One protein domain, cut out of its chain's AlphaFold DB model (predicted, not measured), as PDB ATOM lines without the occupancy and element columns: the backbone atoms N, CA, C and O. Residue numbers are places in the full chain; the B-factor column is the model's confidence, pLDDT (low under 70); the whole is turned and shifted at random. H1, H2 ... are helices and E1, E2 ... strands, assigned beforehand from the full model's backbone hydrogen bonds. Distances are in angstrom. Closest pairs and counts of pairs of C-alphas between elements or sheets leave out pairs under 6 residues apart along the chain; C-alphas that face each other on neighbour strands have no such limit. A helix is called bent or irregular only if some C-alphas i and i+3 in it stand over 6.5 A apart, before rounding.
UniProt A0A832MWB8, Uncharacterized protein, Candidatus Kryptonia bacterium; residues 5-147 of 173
ATOM      1  N   GLU A   5     303.072 300.460 225.802       76.62
ATOM      2  CA  GLU A   5     301.646 300.359 225.464       76.62
ATOM      3  C   GLU A   5     300.726 301.057 226.489       76.62
ATOM      4  O   GLU A   5     299.750 301.707 226.122       76.62
ATOM      5  N   ASN A   6     301.048 300.969 227.784       82.25
ATOM      6  CA  ASN A   6     300.268 301.618 228.839       82.25
ATOM      7  C   ASN A   6     300.474 303.137 228.829       82.25
ATOM      8  O   ASN A   6     299.523 303.872 229.068       82.25
ATOM      9  N   LEU A   7     301.687 303.609 228.517       79.56
ATOM     10  CA  LEU A   7     301.966 305.044 228.389       79.56
ATOM     11  C   LEU A   7     301.170 305.666 227.237       79.56
ATOM     12  O   LEU A   7     300.604 306.741 227.404       79.56
ATOM     13  N   GLU A   8     301.064 304.966 226.105       79.06
ATOM     14  CA  GLU A   8     300.284 305.422 224.947       79.06
ATOM     15  C   GLU A   8     298.780 305.463 225.246       79.06
ATOM     16  O   GLU A   8     298.110 306.436 224.901       79.06
ATOM     17  N   LYS A   9     298.252 304.464 225.969       82.44
ATOM     18  CA  LYS A   9     296.856 304.480 226.440       82.44
ATOM     19  C   LYS A   9     296.589 305.651 227.386       82.44
ATOM     20  O   LYS A   9     295.602 306.359 227.204       82.44
ATOM     21  N   ILE A  10     297.466 305.880 228.370       81.88
ATOM     22  CA  ILE A  10     297.319 306.989 229.327       81.88
ATOM     23  C   ILE A  10     297.388 308.336 228.601       81.88
ATOM     24  O   ILE A  10     296.548 309.197 228.853       81.88
ATOM     25  N   GLN A  11     298.329 308.504 227.668       80.81
ATOM     26  CA  GLN A  11     298.435 309.721 226.864       80.81
ATOM     27  C   GLN A  11     297.162 309.963 226.037       80.81
ATOM     28  O   GLN A  11     296.626 311.067 226.068       80.81
ATOM     29  N   GLY A  12     296.621 308.935 225.374       80.50
ATOM     30  CA  GLY A  12     295.385 309.064 224.595       80.50
ATOM     31  C   GLY A  12     294.168 309.437 225.450       80.50
ATOM     32  O   GLY A  12     293.381 310.308 225.073       80.50
ATOM     33  N   ILE A  13     294.033 308.838 226.639       83.56
ATOM     34  CA  ILE A  13     292.978 309.204 227.597       83.56
ATOM     35  C   ILE A  13     293.146 310.662 228.031       83.56
ATOM     36  O   ILE A  13     292.162 311.408 228.074       83.56
ATOM     37  N   LEU A  14     294.381 311.078 228.306       81.69
ATOM     38  CA  LEU A  14     294.677 312.421 228.771       81.69
ATOM     39  C   LEU A  14     294.367 313.480 227.714       81.69
ATOM     40  O   LEU A  14     293.623 314.417 227.995       81.69
ATOM     41  N   GLU A  15     294.841 313.293 226.485       80.75
ATOM     42  CA  GLU A  15     294.536 314.180 225.360       80.75
ATOM     43  C   GLU A  15     293.026 314.271 225.112       80.75
ATOM     44  O   GLU A  15     292.480 315.364 224.942       80.75
ATOM     45  N   SER A  16     292.320 313.135 225.165       80.56
ATOM     46  CA  SER A  16     290.863 313.107 224.986       80.56
ATOM     47  C   SER A  16     290.111 313.855 226.090       80.56
ATOM     48  O   SER A  16     289.026 314.382 225.843       80.56
ATOM     49  N   THR A  17     290.674 313.907 227.299       79.12
ATOM     50  CA  THR A  17     290.066 314.556 228.462       79.12
ATOM     51  C   THR A  17     290.346 316.051 228.449       79.12
ATOM     52  O   THR A  17     289.407 316.841 228.519       79.12
ATOM     53  N   THR A  18     291.605 316.447 228.254       78.75
ATOM     54  CA  THR A  18     292.031 317.855 228.225       78.75
ATOM     55  C   THR A  18     291.421 318.626 227.053       78.75
ATOM     56  O   THR A  18     291.172 319.824 227.165       78.75
ATOM     57  N   ARG A  19     291.109 317.953 225.934       78.94
ATOM     58  CA  ARG A  19     290.461 318.585 224.769       78.94
ATOM     59  C   ARG A  19     288.978 318.911 224.988       78.94
ATOM     60  O   ARG A  19     288.401 319.671 224.212       78.94
ATOM     61  N   LYS A  20     288.324 318.328 225.997       85.50
ATOM     62  CA  LYS A  20     286.898 318.576 226.253       85.50
ATOM     63  C   LYS A  20     286.718 319.951 226.885       85.50
ATOM     64  O   LYS A  20     287.358 320.272 227.877       85.50
ATOM     65  N   TRP A  21     285.769 320.732 226.373       79.50
ATOM     66  CA  TRP A  21     285.453 322.062 226.907       79.50
ATOM     67  C   TRP A  21     285.107 322.041 228.407       79.50
ATOM     68  O   TRP A  21     285.507 322.934 229.148       79.50
ATOM     69  N   TRP A  22     284.455 320.975 228.885       81.94
ATOM     70  CA  TRP A  22     284.139 320.823 230.307       81.94
ATOM     71  C   TRP A  22     285.380 320.706 231.204       81.94
ATOM     72  O   TRP A  22     285.338 321.152 232.344       81.94
ATOM     73  N   PHE A  23     286.506 320.185 230.696       84.00
ATOM     74  CA  PHE A  23     287.760 320.150 231.453       84.00
ATOM     75  C   PHE A  23     288.277 321.563 231.737       84.00
ATOM     76  O   PHE A  23     288.688 321.847 232.858       84.00
ATOM     77  N   LEU A  24     288.192 322.472 230.758       79.88
ATOM     78  CA  LEU A  24     288.568 323.877 230.947       79.88
ATOM     79  C   LEU A  24     287.658 324.567 231.967       79.88
ATOM     80  O   LEU A  24     288.147 325.278 232.842       79.88
ATOM     81  N   VAL A  25     286.346 324.321 231.898       82.94
ATOM     82  CA  VAL A  25     285.380 324.865 232.867       82.94
ATOM     83  C   VAL A  25     285.672 324.342 234.273       82.94
ATOM     84  O   VAL A  25     285.734 325.129 235.215       82.94
ATOM     85  N   LEU A  26     285.914 323.039 234.420       84.38
ATOM     86  CA  LEU A  26     286.270 322.429 235.698       84.38
ATOM     87  C   LEU A  26     287.587 322.995 236.246       84.38
ATOM     88  O   LEU A  26     287.668 323.312 237.428       84.38
ATOM     89  N   PHE A  27     288.596 323.166 235.392       80.44
ATOM     90  CA  PHE A  27     289.886 323.746 235.764       80.44
ATOM     91  C   PHE A  27     289.726 325.177 236.300       80.44
ATOM     92  O   PHE A  27     290.273 325.510 237.350       80.44
ATOM     93  N   ILE A  28     288.915 326.002 235.631       80.12
ATOM     94  CA  ILE A  28     288.603 327.364 236.087       80.12
ATOM     95  C   ILE A  28     287.832 327.325 237.410       80.12
ATOM     96  O   ILE A  28     288.210 328.026 238.347       80.12
ATOM     97  N   LEU A  29     286.811 326.469 237.518       81.31
ATOM     98  CA  LEU A  29     286.011 326.328 238.736       81.31
ATOM     99  C   LEU A  29     286.865 325.912 239.934       81.31
ATOM    100  O   LEU A  29     286.717 326.491 241.004       81.31
ATOM    101  N   ILE A  30     287.798 324.972 239.772       79.56
ATOM    102  CA  ILE A  30     288.720 324.578 240.850       79.56
ATOM    103  C   ILE A  30     289.564 325.779 241.301       79.56
ATOM    104  O   ILE A  30     289.747 325.988 242.501       79.56
ATOM    105  N   GLY A  31     290.035 326.601 240.360       72.38
ATOM    106  CA  GLY A  31     290.805 327.807 240.662       72.38
ATOM    107  C   GLY A  31     290.016 328.878 241.413       72.38
ATOM    108  O   GLY A  31     290.559 329.498 242.325       72.38
ATOM    109  N   THR A  32     288.749 329.090 241.049       70.12
ATOM    110  CA  THR A  32     287.922 330.186 241.586       70.12
ATOM    111  C   THR A  32     287.107 329.803 242.815       70.12
ATOM    112  O   THR A  32     286.839 330.657 243.654       70.12
ATOM    113  N   VAL A  33     286.678 328.544 242.922       71.12
ATOM    114  CA  VAL A  33     285.777 328.080 243.991       71.12
ATOM    115  C   VAL A  33     286.555 327.661 245.239       71.12
ATOM    116  O   VAL A  33     286.006 327.703 246.336       71.12
ATOM    117  N   THR A  34     287.832 327.286 245.110       71.69
ATOM    118  CA  THR A  34     288.616 326.801 246.255       71.69
ATOM    119  C   THR A  34     289.033 327.963 247.165       71.69
ATOM    120  O   THR A  34     289.857 328.787 246.750       71.69
ATOM    121  N   PRO A  35     288.537 328.029 248.416       71.44
ATOM    122  CA  PRO A  35     288.910 329.095 249.332       71.44
ATOM    123  C   PRO A  35     290.395 328.991 249.727       71.44
ATOM    124  O   PRO A  35     290.949 327.887 249.815       71.44
ATOM    125  N   PRO A  36     291.063 330.126 249.985       73.44
ATOM    126  CA  PRO A  36     292.414 330.131 250.519       73.44
ATOM    127  C   PRO A  36     292.406 329.557 251.939       73.44
ATOM    128  O   PRO A  36     291.533 329.875 252.750       73.44
ATOM    129  N   ILE A  37     293.391 328.717 252.253       69.12
ATOM    130  CA  ILE A  37     293.562 328.184 253.606       69.12
ATOM    131  C   ILE A  37     294.395 329.183 254.398       69.12
ATOM    132  O   ILE A  37     295.508 329.531 254.005       69.12
ATOM    133  N   VAL A  38     293.858 329.632 255.526       71.12
ATOM    134  CA  VAL A  38     294.498 330.603 256.413       71.12
ATOM    135  C   VAL A  38     294.459 330.065 257.838       71.12
ATOM    136  O   VAL A  38     293.453 329.508 258.271       71.12
ATOM    137  N   ARG A  39     295.563 330.212 258.581       64.06
ATOM    138  CA  ARG A  39     295.681 329.656 259.941       64.06
ATOM    139  C   ARG A  39     294.851 330.408 260.994       64.06
ATOM    140  O   ARG A  39     294.467 329.811 261.994       64.06
ATOM    141  N   LYS A  40     294.583 331.702 260.796       60.69
ATOM    142  CA  LYS A  40     293.644 332.486 261.617       60.69
ATOM    143  C   LYS A  40     292.278 332.512 260.924       60.69
ATOM    144  O   LYS A  40     292.217 332.803 259.734       60.69
ATOM    145  N   GLY A  41     291.216 332.183 261.666       57.12
ATOM    146  CA  GLY A  41     289.841 332.116 261.156       57.12
ATOM    147  C   GLY A  41     289.435 333.373 260.385       57.12
ATOM    148  O   GLY A  41     289.894 334.475 260.691       57.12
ATOM    149  N   PHE A  42     288.609 333.191 259.355       61.78
ATOM    150  CA  PHE A  42     288.345 334.227 258.368       61.78
ATOM    151  C   PHE A  42     286.894 334.226 257.870       61.78
ATOM    152  O   PHE A  42     286.247 333.183 257.825       61.78
ATOM    153  N   ASP A  43     286.418 335.413 257.489       68.06
ATOM    154  CA  ASP A  43     285.114 335.670 256.882       68.06
ATOM    155  C   ASP A  43     285.145 335.381 255.366       68.06
ATOM    156  O   ASP A  43     285.755 336.153 254.620       68.06
ATOM    157  N   PRO A  44     284.461 334.331 254.873       63.59
ATOM    158  CA  PRO A  44     284.455 333.944 253.458       63.59
ATOM    159  C   PRO A  44     284.073 335.076 252.488       63.59
ATOM    160  O   PRO A  44     284.440 335.027 251.311       63.59
ATOM    161  N   SER A  45     283.391 336.119 252.968       67.31
ATOM    162  CA  SER A  45     282.927 337.264 252.174       67.31
ATOM    163  C   SER A  45     284.062 338.145 251.634       67.31
ATOM    164  O   SER A  45     283.878 338.824 250.626       67.31
ATOM    165  N   LYS A  46     285.256 338.131 252.249       72.44
ATOM    166  CA  LYS A  46     286.410 338.962 251.824       72.44
ATOM    167  C   LYS A  46     287.500 338.169 251.093       72.44
ATOM    168  O   LYS A  46     288.649 338.604 251.011       72.44
ATOM    169  N   THR A  47     287.177 336.964 250.621       69.44
ATOM    170  CA  THR A  47     288.152 335.998 250.087       69.44
ATOM    171  C   THR A  47     289.048 336.589 248.992       69.44
ATOM    172  O   THR A  47     290.257 336.362 249.004       69.44
ATOM    173  N   GLY A  48     288.492 337.412 248.097       70.81
ATOM    174  CA  GLY A  48     289.264 338.078 247.041       70.81
ATOM    175  C   GLY A  48     290.336 339.041 247.570       70.81
ATOM    176  O   GLY A  48     291.472 339.023 247.095       70.81
ATOM    177  N   GLU A  49     290.014 339.835 248.596       73.06
ATOM    178  CA  GLU A  49     290.967 340.758 249.230       73.06
ATOM    179  C   GLU A  49     292.100 340.003 249.924       73.06
ATOM    180  O   GLU A  49     293.259 340.409 249.842       73.06
ATOM    181  N   ILE A  50     291.788 338.871 250.561       72.75
ATOM    182  CA  ILE A  50     292.798 338.018 251.187       72.75
ATOM    183  C   ILE A  50     293.728 337.404 250.164       72.75
ATOM    184  O   ILE A  50     294.939 337.449 250.363       72.75
ATOM    185  N   ILE A  51     293.194 336.850 249.075       72.75
ATOM    186  CA  ILE A  51     294.028 336.281 248.015       72.75
ATOM    187  C   ILE A  51     294.970 337.364 247.482       72.75
ATOM    188  O   ILE A  51     296.170 337.127 247.384       72.75
ATOM    189  N   SER A  52     294.464 338.576 247.227       72.44
ATOM    190  CA  SER A  52     295.298 339.703 246.795       72.44
ATOM    191  C   SER A  52     296.374 340.066 247.827       72.44
ATOM    192  O   SER A  52     297.537 340.253 247.471       72.44
ATOM    193  N   TYR A  53     296.023 340.111 249.113       73.62
ATOM    194  CA  TYR A  53     296.952 340.442 250.193       73.62
ATOM    195  C   TYR A  53     298.036 339.370 250.401       73.62
ATOM    196  O   TYR A  53     299.207 339.706 250.577       73.62
ATOM    197  N   ILE A  54     297.665 338.088 250.331       73.00
ATOM    198  CA  ILE A  54     298.591 336.946 250.367       73.00
ATOM    199  C   ILE A  54     299.531 337.020 249.163       73.00
ATOM    200  O   ILE A  54     300.739 336.959 249.345       73.00
ATOM    201  N   LEU A  55     299.009 337.235 247.952       70.25
ATOM    202  CA  LEU A  55     299.823 337.339 246.736       70.25
ATOM    203  C   LEU A  55     300.805 338.522 246.778       70.25
ATOM    204  O   LEU A  55     301.944 338.381 246.338       70.25
ATOM    205  N   ARG A  56     300.399 339.672 247.332       70.88
ATOM    206  CA  ARG A  56     301.270 340.857 247.487       70.88
ATOM    207  C   ARG A  56     302.407 340.647 248.486       70.88
ATOM    208  O   ARG A  56     303.476 341.233 248.313       70.88
ATOM    209  N   ASN A  57     302.179 339.822 249.503       70.69
ATOM    210  CA  ASN A  57     303.155 339.484 250.542       70.69
ATOM    211  C   ASN A  57     303.771 338.088 250.352       70.69
ATOM    212  O   ASN A  57     304.410 337.563 251.263       70.69
ATOM    213  N   ALA A  58     303.573 337.471 249.187       75.81
ATOM    214  CA  ALA A  58     304.087 336.143 248.904       75.81
ATOM    215  C   ALA A  58     305.618 336.137 248.849       75.81
ATOM    216  O   ALA A  58     306.267 337.143 248.532       75.81
ATOM    217  N   PHE A  59     306.202 334.965 249.105       67.19
ATOM    218  CA  PHE A  59     307.656 334.780 249.127       67.19
ATOM    219  C   PHE A  59     308.346 335.168 247.816       67.19
ATOM    220  O   PHE A  59     309.528 335.510 247.820       67.19
ATOM    221  N   ILE A  60     307.605 335.195 246.706       65.25
ATOM    222  CA  ILE A  60     308.088 335.662 245.405       65.25
ATOM    223  C   ILE A  60     308.739 337.057 245.456       65.25
ATOM    224  O   ILE A  60     309.656 337.316 244.678       65.25
ATOM    225  N   LYS A  61     308.344 337.931 246.398       65.00
ATOM    226  CA  LYS A  61     308.931 339.273 246.559       65.00
ATOM    227  C   LYS A  61     310.385 339.221 247.049       65.00
ATOM    228  O   LYS A  61     311.207 340.012 246.594       65.00
ATOM    229  N   PHE A  62     310.739 338.242 247.885       63.91
ATOM    230  CA  PHE A  62     312.136 337.996 248.277       63.91
ATOM    231  C   PHE A  62     312.986 337.508 247.096       63.91
ATOM    232  O   PHE A  62     314.182 337.776 247.029       63.91
ATOM    233  N   CYS A  63     312.357 336.859 246.116       61.06
ATOM    234  CA  CYS A  63     312.995 336.414 244.880       61.06
ATOM    235  C   CYS A  63     312.977 337.472 243.760       61.06
ATOM    236  O   CYS A  63     313.230 337.127 242.604       61.06
ATOM    237  N   SER A  64     312.742 338.755 244.068       65.50
ATOM    238  CA  SER A  64     312.793 339.847 243.080       65.50
ATOM    239  C   SER A  64     314.071 339.857 242.210       65.50
ATOM    240  O   SER A  64     313.946 340.104 241.010       65.50
ATOM    241  N   PRO A  65     315.280 339.533 242.724       68.50
ATOM    242  CA  PRO A  65     316.493 339.458 241.898       68.50
ATOM    243  C   PRO A  65     316.499 338.301 240.887       68.50
ATOM    244  O   PRO A  65     317.222 338.354 239.897       68.50
ATOM    245  N   LEU A  66     315.703 337.252 241.117       67.94
ATOM    246  CA  LEU A  66     315.595 336.093 240.225       67.94
ATOM    247  C   LEU A  66     314.573 336.320 239.103       67.94
ATOM    248  O   LEU A  66     314.584 335.601 238.106       67.94
ATOM    249  N   TYR A  67     313.714 337.336 239.219       69.38
ATOM    250  CA  TYR A  67     312.676 337.637 238.230       69.38
ATOM    251  C   TYR A  67     313.221 337.859 236.802       69.38
ATOM    252  O   TYR A  67     312.666 337.287 235.861       69.38
ATOM    253  N   PRO A  68     314.331 338.603 236.596       71.25
ATOM    254  CA  PRO A  68     314.953 338.734 235.277       71.25
ATOM    255  C   PRO A  68     315.441 337.391 234.721       71.25
ATOM    256  O   PRO A  68     315.287 337.121 233.532       71.25
ATOM    257  N   VAL A  69     315.968 336.514 235.580       75.56
ATOM    258  CA  VAL A  69     316.449 335.179 235.194       75.56
ATOM    259  C   VAL A  69     315.287 334.316 234.693       75.56
ATOM    260  O   VAL A  69     315.383 333.718 233.621       75.56
ATOM    261  N   PHE A  70     314.150 334.328 235.396       72.06
ATOM    262  CA  PHE A  70     312.930 333.631 234.965       72.06
ATOM    263  C   PHE A  70     312.302 334.204 233.691       72.06
ATOM    264  O   PHE A  70     311.572 333.488 233.014       72.06
ATOM    265  N   LYS A  71     312.592 335.458 233.324       73.38
ATOM    266  CA  LYS A  71     312.208 336.011 232.016       73.38
ATOM    267  C   LYS A  71     313.143 335.530 230.902       73.38
ATOM    268  O   LYS A  71     312.678 335.138 229.835       73.38
ATOM    269  N   ILE A  72     314.453 335.536 231.137       79.94
ATOM    270  CA  ILE A  72     315.457 335.241 230.104       79.94
ATOM    271  C   ILE A  72     315.492 333.746 229.746       79.94
ATOM    272  O   ILE A  72     315.597 333.403 228.566       79.94
ATOM    273  N   ILE A  73     315.371 332.847 230.729       82.19
ATOM    274  CA  ILE A  73     315.481 331.398 230.489       82.19
ATOM    275  C   ILE A  73     314.437 330.874 229.481       82.19
ATOM    276  O   ILE A  73     314.845 330.179 228.549       82.19
ATOM    277  N   PRO A  74     313.131 331.201 229.580       79.00
ATOM    278  CA  PRO A  74     312.142 330.797 228.583       79.00
ATOM    279  C   PRO A  74     312.492 331.239 227.161       79.00
ATOM    280  O   PRO A  74     312.300 330.463 226.228       79.00
ATOM    281  N   ILE A  75     313.045 332.447 226.982       81.75
ATOM    282  CA  ILE A  75     313.464 332.937 225.658       81.75
ATOM    283  C   ILE A  75     314.572 332.047 225.095       81.75
ATOM    284  O   ILE A  75     314.483 331.598 223.952       81.75
ATOM    285  N   ILE A  76     315.594 331.763 225.907       84.38
ATOM    286  CA  ILE A  76     316.704 330.887 225.516       84.38
ATOM    287  C   ILE A  76     316.180 329.490 225.176       84.38
ATOM    288  O   ILE A  76     316.593 328.908 224.177       84.38
ATOM    289  N   LEU A  77     315.243 328.963 225.967       81.31
ATOM    290  CA  LEU A  77     314.636 327.654 225.731       81.31
ATOM    291  C   LEU A  77     313.839 327.603 224.428       81.31
ATOM    292  O   LEU A  77     313.953 326.623 223.696       81.31
ATOM    293  N   ILE A  78     313.058 328.641 224.123       80.38
ATOM    294  CA  ILE A  78     312.318 328.745 222.859       80.38
ATOM    295  C   ILE A  78     313.299 328.818 221.685       80.38
ATOM    296  O   ILE A  78     313.120 328.113 220.693       80.38
ATOM    297  N   LEU A  79     314.366 329.613 221.803       81.94
ATOM    298  CA  LEU A  79     315.394 329.703 220.765       81.94
ATOM    299  C   LEU A  79     316.102 328.353 220.559       81.94
ATOM    300  O   LEU A  79     316.256 327.896 219.426       81.94
ATOM    301  N   ALA A  80     316.461 327.670 221.646       80.94
ATOM    302  CA  ALA A  80     317.042 326.333 221.606       80.94
ATOM    303  C   ALA A  80     316.071 325.300 221.011       80.94
ATOM    304  O   ALA A  80     316.493 324.419 220.265       80.94
ATOM    305  N   LEU A  81     314.770 325.422 221.276       80.88
ATOM    306  CA  LEU A  81     313.754 324.568 220.670       80.88
ATOM    307  C   LEU A  81     313.692 324.752 219.148       80.88
ATOM    308  O   LEU A  81     313.594 323.765 218.420       80.88
ATOM    309  N   ILE A  82     313.802 325.989 218.659       77.00
ATOM    310  CA  ILE A  82     313.829 326.282 217.219       77.00
ATOM    311  C   ILE A  82     315.082 325.680 216.560       77.00
ATOM    312  O   ILE A  82     314.988 325.146 215.457       77.00
ATOM    313  N   LEU A  83     316.235 325.724 217.236       77.81
ATOM    314  CA  LEU A  83     317.516 325.247 216.695       77.81
ATOM    315  C   LEU A  83     317.690 323.721 216.761       77.81
ATOM    316  O   LEU A  83     318.204 323.114 215.826       77.81
ATOM    317  N   PHE A  84     317.274 323.088 217.861       73.19
ATOM    318  CA  PHE A  84     317.542 321.670 218.145       73.19
ATOM    319  C   PHE A  84     316.286 320.780 218.086       73.19
ATOM    320  O   PHE A  84     316.380 319.555 218.241       73.19
ATOM    321  N   GLY A  85     315.108 321.374 217.872       72.44
ATOM    322  CA  GLY A  85     313.838 320.676 217.696       72.44
ATOM    323  C   GLY A  85     313.475 319.768 218.872       72.44
ATOM    324  O   GLY A  85     313.595 320.128 220.045       72.44
ATOM    325  N   ASN A  86     313.052 318.541 218.553       70.06
ATOM    326  CA  ASN A  86     312.491 317.601 219.525       70.06
ATOM    327  C   ASN A  86     313.472 317.161 220.635       70.06
ATOM    328  O   ASN A  86     313.045 316.667 221.674       70.06
ATOM    329  N   ARG A  87     314.790 317.360 220.460       70.56
ATOM    330  CA  ARG A  87     315.776 317.053 221.516       70.56
ATOM    331  C   ARG A  87     315.634 317.971 222.734       70.56
ATOM    332  O   ARG A  87     315.863 317.521 223.853       70.56
ATOM    333  N   ILE A  88     315.234 319.229 222.527       77.75
ATOM    334  CA  ILE A  88     315.072 320.224 223.601       77.75
ATOM    335  C   ILE A  88     313.655 320.209 224.178       77.75
ATOM    336  O   ILE A  88     313.474 320.637 225.315       77.75
ATOM    337  N   GLY A  89     312.674 319.627 223.478       76.31
ATOM    338  CA  GLY A  89     311.296 319.484 223.968       76.31
ATOM    339  C   GLY A  89     311.208 318.844 225.359       76.31
ATOM    340  O   GLY A  89     310.464 319.313 226.221       76.31
ATOM    341  N   ARG A  90     312.062 317.848 225.632       80.38
ATOM    342  CA  ARG A  90     312.165 317.219 226.956       80.38
ATOM    343  C   ARG A  90     312.696 318.164 228.035       80.38
ATOM    344  O   ARG A  90     312.142 318.212 229.128       80.38
ATOM    345  N   ILE A  91     313.762 318.906 227.734       82.50
ATOM    346  CA  ILE A  91     314.370 319.868 228.669       82.50
ATOM    347  C   ILE A  91     313.396 321.013 228.940       82.50
ATOM    348  O   ILE A  91     313.239 321.426 230.084       82.50
ATOM    349  N   LEU A  92     312.691 321.470 227.904       83.69
ATOM    350  CA  LEU A  92     311.644 322.473 228.020       83.69
ATOM    351  C   LEU A  92     310.505 321.996 228.909       83.69
ATOM    352  O   LEU A  92     310.069 322.737 229.786       83.69
ATOM    353  N   SER A  93     310.082 320.748 228.736       84.88
ATOM    354  CA  SER A  93     309.013 320.182 229.548       84.88
ATOM    355  C   SER A  93     309.419 320.025 231.015       84.88
ATOM    356  O   SER A  93     308.659 320.392 231.908       84.88
ATOM    357  N   LEU A  94     310.656 319.588 231.281       87.56
ATOM    358  CA  LEU A  94     311.211 319.554 232.640       87.56
ATOM    359  C   LEU A  94     311.299 320.949 233.256       87.56
ATOM    360  O   LEU A  94     310.882 321.141 234.395       87.56
ATOM    361  N   TYR A  95     311.820 321.921 232.506       86.44
ATOM    362  CA  TYR A  95     311.923 323.299 232.966       86.44
ATOM    363  C   TYR A  95     310.546 323.879 233.291       86.44
ATOM    364  O   TYR A  95     310.380 324.480 234.351       86.44
ATOM    365  N   GLY A  96     309.553 323.652 232.424       85.12
ATOM    366  CA  GLY A  96     308.164 324.041 232.654       85.12
ATOM    367  C   GLY A  96     307.631 323.456 233.958       85.12
ATOM    368  O   GLY A  96     307.185 324.205 234.824       85.12
ATOM    369  N   GLY A  97     307.760 322.141 234.148       87.25
ATOM    370  CA  GLY A  97     307.302 321.450 235.357       87.25
ATOM    371  C   GLY A  97     307.953 321.980 236.635       87.25
ATOM    372  O   GLY A  97     307.253 322.317 237.589       87.25
ATOM    373  N   ILE A  98     309.280 322.135 236.637       87.88
ATOM    374  CA  ILE A  98     310.033 322.676 237.782       87.88
ATOM    375  C   ILE A  98     309.619 324.120 238.072       87.88
ATOM    376  O   ILE A  98     309.436 324.489 239.228       87.88
ATOM    377  N   THR A  99     309.446 324.932 237.032       85.50
ATOM    378  CA  THR A  99     309.101 326.349 237.162       85.50
ATOM    379  C   THR A  99     307.687 326.525 237.709       85.50
ATOM    380  O   THR A  99     307.497 327.284 238.656       85.50
ATOM    381  N   TYR A 100     306.705 325.781 237.191       85.44
ATOM    382  CA  TYR A 100     305.337 325.779 237.725       85.44
ATOM    383  C   TYR A 100     305.283 325.276 239.165       85.44
ATOM    384  O   TYR A 100     304.584 325.866 239.989       85.44
ATOM    385  N   LEU A 101     306.047 324.230 239.490       87.62
ATOM    386  CA  LEU A 101     306.150 323.735 240.857       87.62
ATOM    387  C   LEU A 101     306.735 324.809 241.781       87.62
ATOM    388  O   LEU A 101     306.166 325.098 242.828       87.62
ATOM    389  N   LEU A 102     307.833 325.450 241.377       85.56
ATOM    390  CA  LEU A 102     308.474 326.508 242.149       85.56
ATOM    391  C   LEU A 102     307.539 327.708 242.357       85.56
ATOM    392  O   LEU A 102     307.420 328.197 243.479       85.56
ATOM    393  N   PHE A 103     306.833 328.154 241.314       82.56
ATOM    394  CA  PHE A 103     305.854 329.236 241.429       82.56
ATOM    395  C   PHE A 103     304.666 328.861 242.312       82.56
ATOM    396  O   PHE A 103     304.207 329.718 243.066       82.56
ATOM    397  N   ALA A 104     304.221 327.600 242.307       85.00
ATOM    398  CA  ALA A 104     303.190 327.144 243.234       85.00
ATOM    399  C   ALA A 104     303.601 327.442 244.684       85.00
ATOM    400  O   ALA A 104     302.834 328.050 245.422       85.00
ATOM    401  N   PHE A 105     304.834 327.121 245.081       81.50
ATOM    402  CA  PHE A 105     305.312 327.404 246.439       81.50
ATOM    403  C   PHE A 105     305.617 328.889 246.681       81.50
ATOM    404  O   PHE A 105     305.185 329.435 247.693       81.50
ATOM    405  N   LEU A 106     306.328 329.558 245.768       80.25
ATOM    406  CA  LEU A 106     306.764 330.947 245.965       80.25
ATOM    407  C   LEU A 106     305.613 331.960 245.918       80.25
ATOM    408  O   LEU A 106     305.650 332.959 246.636       80.25
ATOM    409  N   GLN A 107     304.626 331.732 245.053       75.69
ATOM    410  CA  GLN A 107     303.473 332.616 244.871       75.69
ATOM    411  C   GLN A 107     302.246 332.123 245.643       75.69
ATOM    412  O   GLN A 107     301.451 332.932 246.113       75.69
ATOM    413  N   GLY A 108     302.067 330.807 245.766       74.00
ATOM    414  CA  GLY A 108     300.909 330.229 246.444       74.00
ATOM    415  C   GLY A 108     300.986 330.284 247.966       74.00
ATOM    416  O   GLY A 108     299.941 330.163 248.597       74.00
ATOM    417  N   ILE A 109     302.171 330.491 248.552       77.44
ATOM    418  CA  ILE A 109     302.373 330.569 250.003       77.44
ATOM    419  C   ILE A 109     302.842 331.972 250.393       77.44
ATOM    420  O   ILE A 109     303.808 332.502 249.838       77.44
ATOM    421  N   ALA A 110     302.199 332.546 251.409       72.94
ATOM    422  CA  ALA A 110     302.680 333.749 252.076       72.94
ATOM    423  C   ALA A 110     302.592 333.607 253.597       72.94
ATOM    424  O   ALA A 110     301.630 333.058 254.139       72.94
ATOM    425  N   ILE A 111     303.588 334.157 254.288       64.12
ATOM    426  CA  ILE A 111     303.501 334.426 255.722       64.12
ATOM    427  C   ILE A 111     303.169 335.904 255.855       64.12
ATOM    428  O   ILE A 111     303.933 336.758 255.420       64.12
ATOM    429  N   THR A 112     302.003 336.196 256.418       63.25
ATOM    430  CA  THR A 112     301.522 337.564 256.596       63.25
ATOM    431  C   THR A 112     301.267 337.853 258.067       63.25
ATOM    432  O   THR A 112     300.786 336.988 258.797       63.25
ATOM    433  N   ASP A 113     301.513 339.083 258.507       59.00
ATOM    434  CA  ASP A 113     301.307 339.463 259.912       59.00
ATOM    435  C   ASP A 113     299.820 339.429 260.306       59.00
ATOM    436  O   ASP A 113     299.447 339.048 261.420       59.00
ATOM    437  N   LYS A 114     298.945 339.771 259.348       60.25
ATOM    438  CA  LYS A 114     297.494 339.880 259.547       60.25
ATOM    439  C   LYS A 114     296.783 338.523 259.590       60.25
ATOM    440  O   LYS A 114     295.891 338.328 260.413       60.25
ATOM    441  N   TYR A 115     297.190 337.581 258.739       58.00
ATOM    442  CA  TYR A 115     296.497 336.302 258.545       58.00
ATOM    443  C   TYR A 115     297.359 335.078 258.905       58.00
ATOM    444  O   TYR A 115     296.868 333.950 258.957       58.00
ATOM    445  N   GLY A 116     298.634 335.289 259.241       69.62
ATOM    446  CA  GLY A 116     299.599 334.226 259.494       69.62
ATOM    447  C   GLY A 116     299.996 333.515 258.202       69.62
ATOM    448  O   GLY A 116     300.165 334.142 257.156       69.62
ATOM    449  N   PHE A 117     300.140 332.193 258.287       70.12
ATOM    450  CA  PHE A 117     300.407 331.321 257.145       70.12
ATOM    451  C   PHE A 117     299.146 331.194 256.279       70.12
ATOM    452  O   PHE A 117     298.130 330.659 256.740       70.12
ATOM    453  N   GLY A 118     299.213 331.728 255.059       70.12
ATOM    454  CA  GLY A 118     298.133 331.722 254.078       70.12
ATOM    455  C   GLY A 118     298.557 331.015 252.795       70.12
ATOM    456  O   GLY A 118     299.616 331.314 252.239       70.12
ATOM    457  N   ILE A 119     297.724 330.088 252.324       76.50
ATOM    458  CA  ILE A 119     297.908 329.372 251.061       76.50
ATOM    459  C   ILE A 119     296.757 329.722 250.117       76.50
ATOM    460  O   ILE A 119     295.585 329.546 250.457       76.50
ATOM    461  N   VAL A 120     297.081 330.158 248.897       80.12
ATOM    462  CA  VAL A 120     296.108 330.303 247.802       80.12
ATOM    463  C   VAL A 120     295.847 328.927 247.190       80.12
ATOM    464  O   VAL A 120     296.360 328.589 246.124       80.12
ATOM    465  N   THR A 121     295.071 328.110 247.899       76.31
ATOM    466  CA  THR A 121     294.887 326.676 247.631       76.31
ATOM    467  C   THR A 121     294.425 326.381 246.203       76.31
ATOM    468  O   THR A 121     294.968 325.479 245.573       76.31
ATOM    469  N   GLY A 122     293.490 327.167 245.654       76.19
ATOM    470  CA  GLY A 122     293.021 326.997 244.273       76.19
ATOM    471  C   GLY A 122     294.150 327.135 243.251       76.19
ATOM    472  O   GLY A 122     294.430 326.208 242.495       76.19
ATOM    473  N   ASN A 123     294.868 328.261 243.279       81.12
ATOM    474  CA  ASN A 123     296.007 328.492 242.388       81.12
ATOM    475  C   ASN A 123     297.137 327.474 242.615       81.12
ATOM    476  O   ASN A 123     297.734 326.985 241.661       81.12
ATOM    477  N   PHE A 124     297.395 327.112 243.873       81.94
ATOM    478  CA  PHE A 124     298.408 326.129 244.247       81.94
ATOM    479  C   PHE A 124     298.134 324.750 243.628       81.94
ATOM    480  O   PHE A 124     299.013 324.172 242.989       81.94
ATOM    481  N   ILE A 125     296.898 324.250 243.754       83.88
ATOM    482  CA  ILE A 125     296.480 322.965 243.175       83.88
ATOM    483  C   ILE A 125     296.599 323.002 241.651       83.88
ATOM    484  O   ILE A 125     297.154 322.073 241.063       83.88
ATOM    485  N   LEU A 126     296.125 324.076 241.009       85.19
ATOM    486  CA  LEU A 126     296.196 324.203 239.553       85.19
ATOM    487  C   LEU A 126     297.642 324.232 239.050       85.19
ATOM    488  O   LEU A 126     297.964 323.532 238.092       85.19
ATOM    489  N   MET A 127     298.528 324.987 239.704       85.62
ATOM    490  CA  MET A 127     299.942 325.049 239.324       85.62
ATOM    491  C   MET A 127     300.646 323.698 239.492       85.62
ATOM    492  O   MET A 127     301.410 323.306 238.612       85.62
ATOM    493  N   ILE A 128     300.354 322.949 240.562       87.75
ATOM    494  CA  ILE A 128     300.884 321.589 240.741       87.75
ATOM    495  C   ILE A 128     300.354 320.647 239.661       87.75
ATOM    496  O   ILE A 128     301.121 319.874 239.091       87.75
ATOM    497  N   LEU A 129     299.060 320.713 239.351       87.25
ATOM    498  CA  LEU A 129     298.447 319.871 238.325       87.25
ATOM    499  C   LEU A 129     299.090 320.132 236.953       87.25
ATOM    500  O   LEU A 129     299.463 319.193 236.249       87.25
ATOM    501  N   VAL A 130     299.311 321.404 236.614       87.19
ATOM    502  CA  VAL A 130     300.044 321.805 235.406       87.19
ATOM    503  C   VAL A 130     301.493 321.308 235.446       87.19
ATOM    504  O   VAL A 130     301.975 320.774 234.448       87.19
ATOM    505  N   ALA A 131     302.181 321.408 236.587       89.12
ATOM    506  CA  ALA A 131     303.539 320.884 236.739       89.12
ATOM    507  C   ALA A 131     303.606 319.367 236.499       89.12
ATOM    508  O   ALA A 131     304.509 318.896 235.809       89.12
ATOM    509  N   ILE A 132     302.631 318.604 237.006       88.44
ATOM    510  CA  ILE A 132     302.527 317.156 236.779       88.44
ATOM    511  C   ILE A 132     302.359 316.853 235.289       88.44
ATOM    512  O   ILE A 132     303.027 315.947 234.793       88.44
ATOM    513  N   PHE A 133     301.537 317.613 234.556       86.00
ATOM    514  CA  PHE A 133     301.422 317.436 233.105       86.00
ATOM    515  C   PHE A 133     302.727 317.709 232.369       86.00
ATOM    516  O   PHE A 133     303.103 316.938 231.489       86.00
ATOM    517  N   TRP A 134     303.454 318.749 232.762       87.12
ATOM    518  CA  TRP A 134     304.764 319.044 232.191       87.12
ATOM    519  C   TRP A 134     305.802 317.956 232.490       87.12
ATOM    520  O   TRP A 134     306.559 317.563 231.602       87.12
ATOM    521  N   PHE A 135     305.816 317.415 233.712       87.31
ATOM    522  CA  PHE A 135     306.667 316.271 234.038       87.31
ATOM    523  C   PHE A 135     306.263 315.028 233.247       87.31
ATOM    524  O   PHE A 135     307.131 314.353 232.700       87.31
ATOM    525  N   TRP A 136     304.964 314.745 233.136       83.75
ATOM    526  CA  TRP A 136     304.451 313.638 232.333       83.75
ATOM    527  C   TRP A 136     304.918 313.743 230.877       83.75
ATOM    528  O   TRP A 136     305.462 312.779 230.337       83.75
ATOM    529  N   GLU A 137     304.822 314.932 230.281       81.44
ATOM    530  CA  GLU A 137     305.316 315.203 228.930       81.44
ATOM    531  C   GLU A 137     306.833 314.989 228.816       81.44
ATOM    532  O   GLU A 137     307.309 314.354 227.876       81.44
ATOM    533  N   ALA A 138     307.606 315.415 229.818       82.12
ATOM    534  CA  ALA A 138     309.046 315.168 229.865       82.12
ATOM    535  C   ALA A 138     309.428 313.676 229.954       82.12
ATOM    536  O   ALA A 138     310.522 313.293 229.520       82.12
ATOM    537  N   PHE A 139     308.575 312.830 230.538       78.56
ATOM    538  CA  PHE A 139     308.800 311.382 230.615       78.56
ATOM    539  C   PHE A 139     308.366 310.655 229.344       78.56
ATOM    540  O   PHE A 139     309.060 309.740 228.899       78.56
ATOM    541  N   VAL A 140     307.234 311.055 228.765       74.88
ATOM    542  CA  VAL A 140     306.650 310.401 227.590       74.88
ATOM    543  C   VAL A 140     307.338 310.858 226.295       74.88
ATOM    544  O   VAL A 140     307.529 310.039 225.395       74.88
ATOM    545  N   ASN A 141     307.793 312.118 226.235       67.56
ATOM    546  CA  ASN A 141     308.571 312.729 225.147       67.56
ATOM    547  C   ASN A 141     307.982 312.463 223.746       67.56
ATOM    548  O   ASN A 141     308.711 312.178 222.790       67.56
ATOM    549  N   LYS A 142     306.648 312.482 223.652       63.03
ATOM    550  CA  LYS A 142     305.893 312.198 222.423       63.03
ATOM    551  C   LYS A 142     305.321 313.460 221.784       63.03
ATOM    552  O   LYS A 142     304.961 313.387 220.608       63.03
ATOM    553  N   SER A 143     305.244 314.593 222.490       58.75
ATOM    554  CA  SER A 143     304.854 315.852 221.854       58.75
ATOM    555  C   SER A 143     305.908 316.278 220.849       58.75
ATOM    556  O   SER A 143     307.066 316.529 221.176       58.75
ATOM    557  N   ASN A 144     305.481 316.393 219.596       59.56
ATOM    558  CA  ASN A 144     306.296 316.979 218.551       59.56
ATOM    559  C   ASN A 144     306.330 318.495 218.750       59.56
ATOM    560  O   ASN A 144     305.451 319.213 218.280       59.56
ATOM    561  N   PHE A 145     307.375 318.976 219.417       60.25
ATOM    562  CA  PHE A 145     307.648 320.408 219.566       60.25
ATOM    563  C   PHE A 145     308.331 321.028 218.336       60.25
ATOM    564  O   PHE A 145     308.825 322.154 218.385       60.25
ATOM    565  N   THR A 146     308.401 320.289 217.228       59.56
ATOM    566  CA  THR A 146     308.991 320.764 215.979       59.56
ATOM    567  C   THR A 146     308.207 321.980 215.476       59.56
ATOM    568  O   THR A 146     306.983 321.882 215.353       59.56
ATOM    569  N   PRO A 147     308.870 323.109 215.155       59.41
ATOM    570  CA  PRO A 147     308.195 324.289 214.630       59.41
ATOM    571  C   PRO A 147     307.415 323.925 213.363       59.41
ATOM    572  O   PRO A 147     307.999 323.622 212.321       59.41
TER     573      PRO A 147
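Overview. This is residues 5 to 147 of the 173 residues of an uncharacterized protein of Candidatus Kryptonia bacterium (UniProt A0A832MWB8). Two long helices, H5 and H6, lie side by side as the core, running opposite ways, and the small strand hairpin E1 and E2 joins them at one end, with residues 50 to 56 of H3 packed on it. Beyond H5, H4 folds back and splays away from it; beyond H6, H2 meets the beginning of H6 at a steep tilt, and H1 comes near its other end. You have 143 residues with six named helices and two named strands, in the order H1 H2 H3 H4 H5 E1 E2 H6; the antiparallel sheet has the order E1 - E2, and the class is mostly helix. The whole is only just loose, close to compact, with a radius of gyration of the C-alphas of 17.9 A and spans of 49 by 37 by 21 A.

Arrangement. Start with H1, residues 5 to 18; it is close to but not clearly touching H2, residues 21 to 33, the closest C-alphas being those of Thr 17 and Phe 23, 6.7 A apart. H2 touches H6, residues 121 to 140, with residues 122 to 126 of H6 alone, closest at the C-alphas of Gly 31 and Gly 122, 4.3 A, at a steep tilt of 41 degrees. Next comes H3, residues 44 to 56, irregular, with C-alphas 45 and 48 8.2 A apart; its C-alpha 54 comes within 5.5 A of C-alpha 110 in E1, residues 109 to 112. H4, residues 64 to 84, and H5, residues 86 to 108, are both only just irregular, with C-alphas 65 and 68 6.8 A apart and C-alphas 87 and 90 6.53 A apart. They form a helical hairpin at a shallow tilt of 19 degrees but touch with residues 77 to 81 and 87 to 92 alone, closest at the C-alphas of Leu 81 and Ile 88, 5.4 A. H5 touches H6 at a shallow tilt of 17 degrees, opposite ways, closest at the C-alphas of Gly 97 and Ala 131, 4.0 A. In the hairpin of E1 and E2, residues 116 to 119, look for N 110 and O 118 at 3.0 A and N 116 and O 112 at 2.8 A. Every O i to N i+4 pair is within hydrogen-bond range in H1, H2 and H6, against 7 of 9 in H3, 13 of 17 in H4 and 17 of 19 in H5.

Along the chain. Find C-alpha 5, where H1 begins, at (301.646, 300.359, 225.464). H4 measures 31.2 A from first to last C-alpha. H5 runs 31.9 A from C-alpha 86 at (312.491, 317.601, 219.525). H6 runs 28.4 A to C-alpha 140 at (306.650, 310.401, 227.590).

Size, cuts and confidence. The two C-alphas farthest apart, those of Gly 41 and Leu 83, are 52.8 A apart. The printed part has no cut and no long link. Mean pLDDT of the printed part is 75.9; values under 70 include residues 39 to 45, 59 to 67, 111 to 116 and 141 to 147.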